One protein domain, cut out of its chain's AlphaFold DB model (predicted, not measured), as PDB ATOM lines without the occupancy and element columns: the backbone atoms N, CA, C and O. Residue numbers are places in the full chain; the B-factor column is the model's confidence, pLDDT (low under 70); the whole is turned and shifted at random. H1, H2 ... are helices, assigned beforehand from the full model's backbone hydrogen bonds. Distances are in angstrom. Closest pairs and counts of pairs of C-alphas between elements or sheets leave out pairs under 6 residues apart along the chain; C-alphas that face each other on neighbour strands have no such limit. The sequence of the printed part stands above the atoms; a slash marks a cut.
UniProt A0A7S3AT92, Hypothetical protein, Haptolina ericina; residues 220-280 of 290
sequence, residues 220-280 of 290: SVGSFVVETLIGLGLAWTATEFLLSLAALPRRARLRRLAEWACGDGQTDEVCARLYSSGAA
ATOM      1  N   SER A 220     -18.664 -24.951   5.121       68.88
ATOM      2  CA  SER A 220     -19.882 -25.729   4.837       68.88
ATOM      3  C   SER A 220     -19.801 -27.165   5.361       68.88
ATOM      4  O   SER A 220     -20.772 -27.659   5.922       68.88
ATOM      5  N   VAL A 221     -18.627 -27.802   5.266       71.44
ATOM      6  CA  VAL A 221     -18.402 -29.148   5.822       71.44
ATOM      7  C   VAL A 221     -18.459 -29.114   7.348       71.44
ATOM      8  O   VAL A 221     -19.118 -29.952   7.953       71.44
ATOM      9  N   GLY A 222     -17.820 -28.120   7.972       74.75
ATOM     10  CA  GLY A 222     -17.880 -27.928   9.420       74.75
ATOM     11  C   GLY A 222     -19.311 -27.720   9.923       74.75
ATOM     12  O   GLY A 222     -19.710 -28.386  10.874       74.75
ATOM     13  N   SER A 223     -20.096 -26.865   9.254       76.88
ATOM     14  CA  SER A 223     -21.517 -26.648   9.588       76.88
ATOM     15  C   SER A 223     -22.306 -27.948   9.505       76.88
ATOM     16  O   SER A 223     -22.984 -28.313  10.459       76.88
ATOM     17  N   PHE A 224     -22.134 -28.699   8.413       78.44
ATOM     18  CA  PHE A 224     -22.807 -29.979   8.216       78.44
ATOM     19  C   PHE A 224     -22.486 -30.988   9.327       78.44
ATOM     20  O   PHE A 224     -23.394 -31.614   9.869       78.44
ATOM     21  N   VAL A 225     -21.212 -31.132   9.708       82.88
ATOM     22  CA  VAL A 225     -20.805 -32.047  10.788       82.88
ATOM     23  C   VAL A 225     -21.420 -31.625  12.123       82.88
ATOM     24  O   VAL A 225     -21.965 -32.469  12.829       82.88
ATOM     25  N   VAL A 226     -21.375 -30.332  12.459       89.19
ATOM     26  CA  VAL A 226     -21.946 -29.812  13.713       89.19
ATOM     27  C   VAL A 226     -23.458 -30.030  13.762       89.19
ATOM     28  O   VAL A 226     -23.961 -30.573  14.743       89.19
ATOM     29  N   GLU A 227     -24.180 -29.674  12.700       86.12
ATOM     30  CA  GLU A 227     -25.632 -29.874  12.601       86.12
ATOM     31  C   GLU A 227     -26.007 -31.359  12.689       86.12
ATOM     32  O   GLU A 227     -26.955 -31.721  13.388       86.12
ATOM     33  N   THR A 228     -25.222 -32.236  12.056       86.56
ATOM     34  CA  THR A 228     -25.432 -33.688  12.114       86.56
ATOM     35  C   THR A 228     -25.214 -34.235  13.526       86.56
ATOM     36  O   THR A 228     -26.011 -35.046  13.994       86.56
ATOM     37  N   LEU A 229     -24.175 -33.780  14.236       90.56
ATOM     38  CA  LEU A 229     -23.922 -34.179  15.625       90.56
ATOM     39  C   LEU A 229     -25.036 -33.713  16.566       90.56
ATOM     40  O   LEU A 229     -25.453 -34.476  17.435       90.56
ATOM     41  N   ILE A 230     -25.554 -32.496  16.370       91.19
ATOM     42  CA  ILE A 230     -26.710 -31.991  17.121       91.19
ATOM     43  C   ILE A 230     -27.936 -32.869  16.843       91.19
ATOM     44  O   ILE A 230     -28.586 -33.327  17.783       91.19
ATOM     45  N   GLY A 231     -28.225 -33.159  15.570       88.38
ATOM     46  CA  GLY A 231     -29.347 -34.013  15.175       88.38
ATOM     47  C   GLY A 231     -29.257 -35.429  15.751       88.38
ATOM     48  O   GLY A 231     -30.229 -35.927  16.318       88.38
ATOM     49  N   LEU A 232     -28.079 -36.058  15.681       92.38
ATOM     50  CA  LEU A 232     -27.821 -37.372  16.281       92.38
ATOM     51  C   LEU A 232     -27.950 -37.341  17.808       92.38
ATOM     52  O   LEU A 232     -28.531 -38.259  18.381       92.38
ATOM     53  N   GLY A 233     -27.463 -36.288  18.469       91.81
ATOM     54  CA  GLY A 233     -27.605 -36.112  19.916       91.81
ATOM     55  C   GLY A 233     -29.068 -35.989  20.354       91.81
ATOM     56  O   GLY A 233     -29.484 -36.614  21.331       91.81
ATOM     57  N   LEU A 234     -29.883 -35.247  19.597       91.88
ATOM     58  CA  LEU A 234     -31.325 -35.153  19.838       91.88
ATOM     59  C   LEU A 234     -32.031 -36.497  19.604       91.88
ATOM     60  O   LEU A 234     -32.856 -36.909  20.416       91.88
ATOM     61  N   ALA A 235     -31.679 -37.219  18.539       88.25
ATOM     62  CA  ALA A 235     -32.241 -38.540  18.268       88.25
ATOM     63  C   ALA A 235     -31.866 -39.564  19.356       88.25
ATOM     64  O   ALA A 235     -32.717 -40.330  19.815       88.25
ATOM     65  N   TRP A 236     -30.612 -39.548  19.815       93.50
ATOM     66  CA  TRP A 236     -30.138 -40.408  20.898       93.50
ATOM     67  C   TRP A 236     -30.871 -40.118  22.209       93.50
ATOM     68  O   TRP A 236     -31.418 -41.030  22.824       93.50
ATOM     69  N   THR A 237     -30.955 -38.846  22.611       90.56
ATOM     70  CA  THR A 237     -31.658 -38.453  23.846       90.56
ATOM     71  C   THR A 237     -33.148 -38.788  23.796       90.56
ATOM     72  O   THR A 237     -33.691 -39.271  24.788       90.56
ATOM     73  N   ALA A 238     -33.801 -38.629  22.641       86.38
ATOM     74  CA  ALA A 238     -35.178 -39.078  22.446       86.38
ATOM     75  C   ALA A 238     -35.314 -40.603  22.597       86.38
ATOM     76  O   ALA A 238     -36.259 -41.079  23.225       86.38
ATOM     77  N   THR A 239     -34.359 -41.373  22.068       87.38
ATOM     78  CA  THR A 239     -34.362 -42.840  22.173       87.38
ATOM     79  C   THR A 239     -34.185 -43.291  23.623       87.38
ATOM     80  O   THR A 239     -34.973 -44.098  24.111       87.38
ATOM     81  N   GLU A 240     -33.223 -42.715  24.344       90.00
ATOM     82  CA  GLU A 240     -33.008 -42.976  25.775       90.00
ATOM     83  C   GLU A 240     -34.226 -42.588  26.622       90.00
ATOM     84  O   GLU A 240     -34.630 -43.326  27.524       90.00
ATOM     85  N   PHE A 241     -34.875 -41.465  26.303       81.56
ATOM     86  CA  PHE A 241     -36.113 -41.051  26.958       81.56
ATOM     87  C   PHE A 241     -37.247 -42.060  26.722       81.56
ATOM     88  O   PHE A 241     -37.930 -42.454  27.670       81.56
ATOM     89  N   LEU A 242     -37.420 -42.539  25.486       81.00
ATOM     90  CA  LEU A 242     -38.424 -43.551  25.147       81.00
ATOM     91  C   LEU A 242     -38.141 -44.904  25.814       81.00
ATOM     92  O   LEU A 242     -39.072 -45.532  26.318       81.00
ATOM     93  N   LEU A 243     -36.879 -45.339  25.867       81.50
ATOM     94  CA  LEU A 243     -36.473 -46.563  26.567       81.50
ATOM     95  C   LEU A 243     -36.694 -46.441  28.079       81.50
ATOM     96  O   LEU A 243     -37.265 -47.342  28.699       81.50
ATOM     97  N   SER A 244     -36.345 -45.292  28.658       81.31
ATOM     98  CA  SER A 244     -36.597 -44.982  30.069       81.31
ATOM     99  C   SER A 244     -38.094 -44.993  30.393       81.31
ATOM    100  O   SER A 244     -38.510 -45.519  31.425       81.31
ATOM    101  N   LEU A 245     -38.936 -44.477  29.492       76.31
ATOM    102  CA  LEU A 245     -40.393 -44.561  29.604       76.31
ATOM    103  C   LEU A 245     -40.910 -45.998  29.439       76.31
ATOM    104  O   LEU A 245     -41.850 -46.398  30.136       76.31
ATOM    105  N   ALA A 246     -40.320 -46.786  28.539       76.31
ATOM    106  CA  ALA A 246     -40.699 -48.174  28.295       76.31
ATOM    107  C   ALA A 246     -40.412 -49.090  29.499       76.31
ATOM    108  O   ALA A 246     -41.174 -50.026  29.740       76.31
ATOM    109  N   ALA A 247     -39.385 -48.785  30.297       75.62
ATOM    110  CA  ALA A 247     -39.080 -49.503  31.535       75.62
ATOM    111  C   ALA A 247     -40.080 -49.219  32.675       75.62
ATOM    112  O   ALA A 247     -40.164 -49.985  33.636       75.62
ATOM    113  N   LEU A 248     -40.867 -48.140  32.584       74.50
ATOM    114  CA  LEU A 248     -41.841 -47.788  33.614       74.50
ATOM    115  C   LEU A 248     -43.139 -48.605  33.489       74.50
ATOM    116  O   LEU A 248     -43.623 -48.848  32.372       74.50
ATOM    117  N   PRO A 249     -43.774 -48.957  34.626       76.88
ATOM    118  CA  PRO A 249     -45.117 -49.520  34.628       76.88
ATOM    119  C   PRO A 249     -46.111 -48.543  33.989       76.88
ATOM    120  O   PRO A 249     -45.974 -47.322  34.092       76.88
ATOM    121  N   ARG A 250     -47.146 -49.085  33.336       72.88
ATOM    122  CA  ARG A 250     -48.056 -48.356  32.428       72.88
ATOM    123  C   ARG A 250     -48.624 -47.051  33.009       72.88
ATOM    124  O   ARG A 250     -48.747 -46.076  32.277       72.88
ATOM    125  N   ARG A 251     -48.919 -47.007  34.316       72.62
ATOM    126  CA  ARG A 251     -49.377 -45.787  35.013       72.62
ATOM    127  C   ARG A 251     -48.269 -44.730  35.126       72.62
ATOM    128  O   ARG A 251     -48.450 -43.603  34.690       72.62
ATOM    129  N   ALA A 252     -47.084 -45.101  35.605       74.38
ATOM    130  CA  ALA A 252     -45.953 -44.173  35.704       74.38
ATOM    131  C   ALA A 252     -45.511 -43.625  34.331       74.38
ATOM    132  O   ALA A 252     -45.143 -42.457  34.226       74.38
ATOM    133  N   ARG A 253     -45.621 -44.433  33.266       75.69
ATOM    134  CA  ARG A 253     -45.352 -44.007  31.882       75.69
ATOM    135  C   ARG A 253     -46.319 -42.923  31.396       75.69
ATOM    136  O   ARG A 253     -45.878 -41.924  30.841       75.69
ATOM    137  N   LEU A 254     -47.623 -43.115  31.613       72.31
ATOM    138  CA  LEU A 254     -48.659 -42.147  31.226       72.31
ATOM    139  C   LEU A 254     -48.518 -40.830  31.993       72.31
ATOM    140  O   LEU A 254     -48.667 -39.769  31.396       72.31
ATOM    141  N   ARG A 255     -48.162 -40.901  33.283       77.88
ATOM    142  CA  ARG A 255     -47.898 -39.714  34.101       77.88
ATOM    143  C   ARG A 255     -46.723 -38.898  33.569       77.88
ATOM    144  O   ARG A 255     -46.894 -37.720  33.300       77.88
ATOM    145  N   ARG A 256     -45.579 -39.533  33.305       76.38
ATOM    146  CA  ARG A 256     -44.403 -38.835  32.757       76.38
ATOM    147  C   ARG A 256     -44.611 -38.267  31.352       76.38
ATOM    148  O   ARG A 256     -44.057 -37.222  31.033       76.38
ATOM    149  N   LEU A 257     -45.408 -38.933  30.513       75.25
ATOM    150  CA  LEU A 257     -45.792 -38.390  29.205       75.25
ATOM    151  C   LEU A 257     -46.687 -37.150  29.341       75.25
ATOM    152  O   LEU A 257     -46.513 -36.201  28.584       75.25
ATOM    153  N   ALA A 258     -47.607 -37.142  30.310       72.94
ATOM    154  CA  ALA A 258     -48.446 -35.982  30.605       72.94
ATOM    155  C   ALA A 258     -47.636 -34.812  31.196       72.94
ATOM    156  O   ALA A 258     -47.833 -33.678  30.770       72.94
ATOM    157  N   GLU A 259     -46.674 -35.089  32.089       80.69
ATOM    158  CA  GLU A 259     -45.734 -34.086  32.632       80.69
ATOM    159  C   GLU A 259     -44.922 -33.426  31.513       80.69
ATOM    160  O   GLU A 259     -44.788 -32.206  31.471       80.69
ATOM    161  N   TRP A 260     -44.440 -34.220  30.554       75.50
ATOM    162  CA  TRP A 260     -43.669 -33.712  29.421       75.50
ATOM    163  C   TRP A 260     -44.510 -32.910  28.413       75.50
ATOM    164  O   TRP A 260     -44.052 -31.885  27.917       75.50
ATOM    165  N   ALA A 261     -45.732 -33.355  28.103       76.25
ATOM    166  CA  ALA A 261     -46.572 -32.723  27.082       76.25
ATOM    167  C   ALA A 261     -47.322 -31.472  27.575       76.25
ATOM    168  O   ALA A 261     -47.597 -30.574  26.781       76.25
ATOM    169  N   CYS A 262     -47.681 -31.423  28.861       75.88
ATOM    170  CA  CYS A 262     -48.574 -30.397  29.411       75.88
ATOM    171  C   CYS A 262     -47.933 -29.542  30.518       75.88
ATOM    172  O   CYS A 262     -48.513 -28.526  30.902       75.88
ATOM    173  N   GLY A 263     -46.748 -29.919  31.016       69.31
ATOM    174  CA  GLY A 263     -46.106 -29.283  32.170       69.31
ATOM    175  C   GLY A 263     -46.798 -29.605  33.503       69.31
ATOM    176  O   GLY A 263     -47.942 -30.061  33.543       69.31
ATOM    177  N   ASP A 264     -46.111 -29.336  34.619       69.69
ATOM    178  CA  ASP A 264     -46.511 -29.777  35.970       69.69
ATOM    179  C   ASP A 264     -47.918 -29.328  36.410       69.69
ATOM    180  O   ASP A 264     -48.556 -29.992  37.224       69.69
ATOM    181  N   GLY A 265     -48.436 -28.228  35.855       68.44
ATOM    182  CA  GLY A 265     -49.715 -27.637  36.261       68.44
ATOM    183  C   GLY A 265     -50.978 -28.367  35.783       68.44
ATOM    184  O   GLY A 265     -52.047 -28.114  36.329       68.44
ATOM    185  N   GLN A 266     -50.890 -29.253  34.781       73.25
ATOM    186  CA  GLN A 266     -52.061 -29.944  34.195       73.25
ATOM    187  C   GLN A 266     -51.953 -31.477  34.205       73.25
ATOM    188  O   GLN A 266     -52.909 -32.181  33.864       73.25
ATOM    189  N   THR A 267     -50.810 -32.010  34.634       76.56
ATOM    190  CA  THR A 267     -50.512 -33.445  34.647       76.56
ATOM    191  C   THR A 267     -51.555 -34.271  35.390       76.56
ATOM    192  O   THR A 267     -52.019 -35.288  34.867       76.56
ATOM    193  N   ASP A 268     -51.912 -33.872  36.612       75.38
ATOM    194  CA  ASP A 268     -52.772 -34.686  37.475       75.38
ATOM    195  C   ASP A 268     -54.203 -34.785  36.923       75.38
ATOM    196  O   ASP A 268     -54.818 -35.852  36.995       75.38
ATOM    197  N   GLU A 269     -54.706 -33.728  36.277       77.19
ATOM    198  CA  GLU A 269     -56.033 -33.723  35.652       77.19
ATOM    199  C   GLU A 269     -56.079 -34.618  34.400       77.19
ATOM    200  O   GLU A 269     -56.999 -35.428  34.231       77.19
ATOM    201  N   VAL A 270     -55.054 -34.539  33.545       75.25
ATOM    202  CA  VAL A 270     -54.932 -35.385  32.346       75.25
ATOM    203  C   VAL A 270     -54.756 -36.857  32.735       75.25
ATOM    204  O   VAL A 270     -55.417 -37.736  32.174       75.25
ATOM    205  N   CYS A 271     -53.938 -37.141  33.753       76.06
ATOM    206  CA  CYS A 271     -53.762 -38.492  34.286       76.06
ATOM    207  C   CYS A 271     -55.062 -39.063  34.858       76.06
ATOM    208  O   CYS A 271     -55.394 -40.219  34.582       76.06
ATOM    209  N   ALA A 272     -55.823 -38.266  35.614       75.38
ATOM    210  CA  ALA A 272     -57.100 -38.691  36.179       75.38
ATOM    211  C   ALA A 272     -58.112 -39.092  35.090       75.38
ATOM    212  O   ALA A 272     -58.769 -40.130  35.216       75.38
ATOM    213  N   ARG A 273     -58.192 -38.333  33.983       76.44
ATOM    214  CA  ARG A 273     -59.051 -38.660  32.824       76.44
ATOM    215  C   ARG A 273     -58.585 -39.914  32.065       76.44
ATOM    216  O   ARG A 273     -59.405 -40.718  31.618       76.44
ATOM    217  N   LEU A 274     -57.274 -40.121  31.934       68.94
ATOM    218  CA  LEU A 274     -56.709 -41.299  31.260       68.94
ATOM    219  C   LEU A 274     -56.864 -42.589  32.084       68.94
ATOM    220  O   LEU A 274     -57.093 -43.663  31.526       68.94
ATOM    221  N   TYR A 275     -56.778 -42.512  33.415       76.81
ATOM    222  CA  TYR A 275     -56.973 -43.683  34.272       76.81
ATOM    223  C   TYR A 275     -58.439 -44.096  34.404       76.81
ATOM    224  O   TYR A 275     -58.720 -45.296  34.441       76.81
ATOM    225  N   SER A 276     -59.372 -43.140  34.444       71.81
ATOM    226  CA  SER A 276     -60.809 -43.432  34.523       71.81
ATOM    227  C   SER A 276     -61.354 -44.048  33.228       71.81
ATOM    228  O   SER A 276     -62.102 -45.024  33.280       71.81
ATOM    229  N   SER A 277     -60.901 -43.571  32.063       62.56
ATOM    230  CA  SER A 277     -61.258 -44.147  30.755       62.56
ATOM    231  C   SER A 277     -60.710 -45.569  30.549       62.56
ATOM    232  O   SER A 277     -61.417 -46.437  30.037       62.56
ATOM    233  N   GLY A 278     -59.492 -45.861  31.021       58.75
ATOM    234  CA  GLY A 278     -58.922 -47.217  30.987       58.75
ATOM    235  C   GLY A 278     -59.596 -48.213  31.947       58.75
ATOM    236  O   GLY A 278     -59.665 -49.411  31.649       58.75
ATOM    237  N   ALA A 279     -60.126 -47.730  33.076       58.34
ATOM    238  CA  ALA A 279     -60.909 -48.543  34.010       58.34
ATOM    239  C   ALA A 279     -62.281 -48.923  33.424       58.34
ATOM    240  O   ALA A 279     -62.704 -50.070  33.566       58.34
ATOM    241  N   ALA A 280     -62.928 -48.004  32.697       55.97
ATOM    242  CA  ALA A 280     -64.193 -48.264  32.007       55.97
ATOM    243  C   ALA A 280     -64.054 -49.324  30.894       55.97
ATOM    244  O   ALA A 280     -64.888 -50.222  30.792       55.97
TER     245      ALA A 280
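AT A GLANCE: This is residues 220 to 280 of the 290 residues of the protein "Hypothetical protein" of Haptolina ericina (UniProt A0A7S3AT92). One long helix, H1, makes an arm whose residues 220 to 241 stick out free, and at its far end the backbone folds into a small head of two shorter helices, H2 and H3, which form a helical hairpin. The arm makes most of the length, and the three helices follow one another as a zigzag, with tight links at both turns. The printed part has 61 residues with three named helices, in the order H1, H2, H3, and no named strand; the class is all helix. The whole is extended, with a radius of gyration of the C-alphas of 16.9 A and spans of 56 by 24 by 16 A.

IN THESE COORDINATES: Find C-alpha 220 at (-19.882, -25.729, 4.837); here H1 begins, and it runs through residues 220 to 246, 38.6 A from first to last C-alpha, to C-alpha 246 at (-40.699, -48.174, 28.295). Pass residues 247 to 249 and you reach H2, residues 250 to 262, which is 18.2 A long. After residues 263 to 266 comes H3, residues 267 to 280, 20.3 A long, ending at C-alpha 280 at (-64.193, -48.264, 32.007).

HOW THE PARTS SIT: Start at the far end of H1, where residues 245 to 246 alone touch H2, and H2 answers with residues 253 to 256 alone. H1 and H2 only just touch, with 3 pairs of C-alphas within 8 A; the closest C-alphas are those of Leu 245 and Arg 253, 5.5 A apart. They run opposite ways at a steep tilt of 41 degrees and form a helical hairpin. Next compare H2 with H3: they touch with 9 pairs of C-alphas within 8 A, and the closest are those of Ala 258 and Thr 267, 5.2 A apart. Their centres are 10.9 A apart, and they too run opposite ways at a steep tilt of 41 degrees, as a second helical hairpin. H1 and H3 are apart. In H1, H2 and H3 you will find every backbone O i to N i+4 pair within hydrogen-bond range.

THE WHOLE: The two C-alphas farthest apart are those of Ser 220 and Ala 280, 56.7 A. Without residues 220 to 241, which stand free, the body has 39 residues, spans 27 by 24 by 10 A and has a radius of gyration of 10.1 A. The printed part has no cut, and both links are tight. Look in the B-factor column for the model's confidence: the mean pLDDT of the printed part is 77.8, and it is under 70 at residue 220, residues 263 to 265, residue 274 and residues 277 to 280.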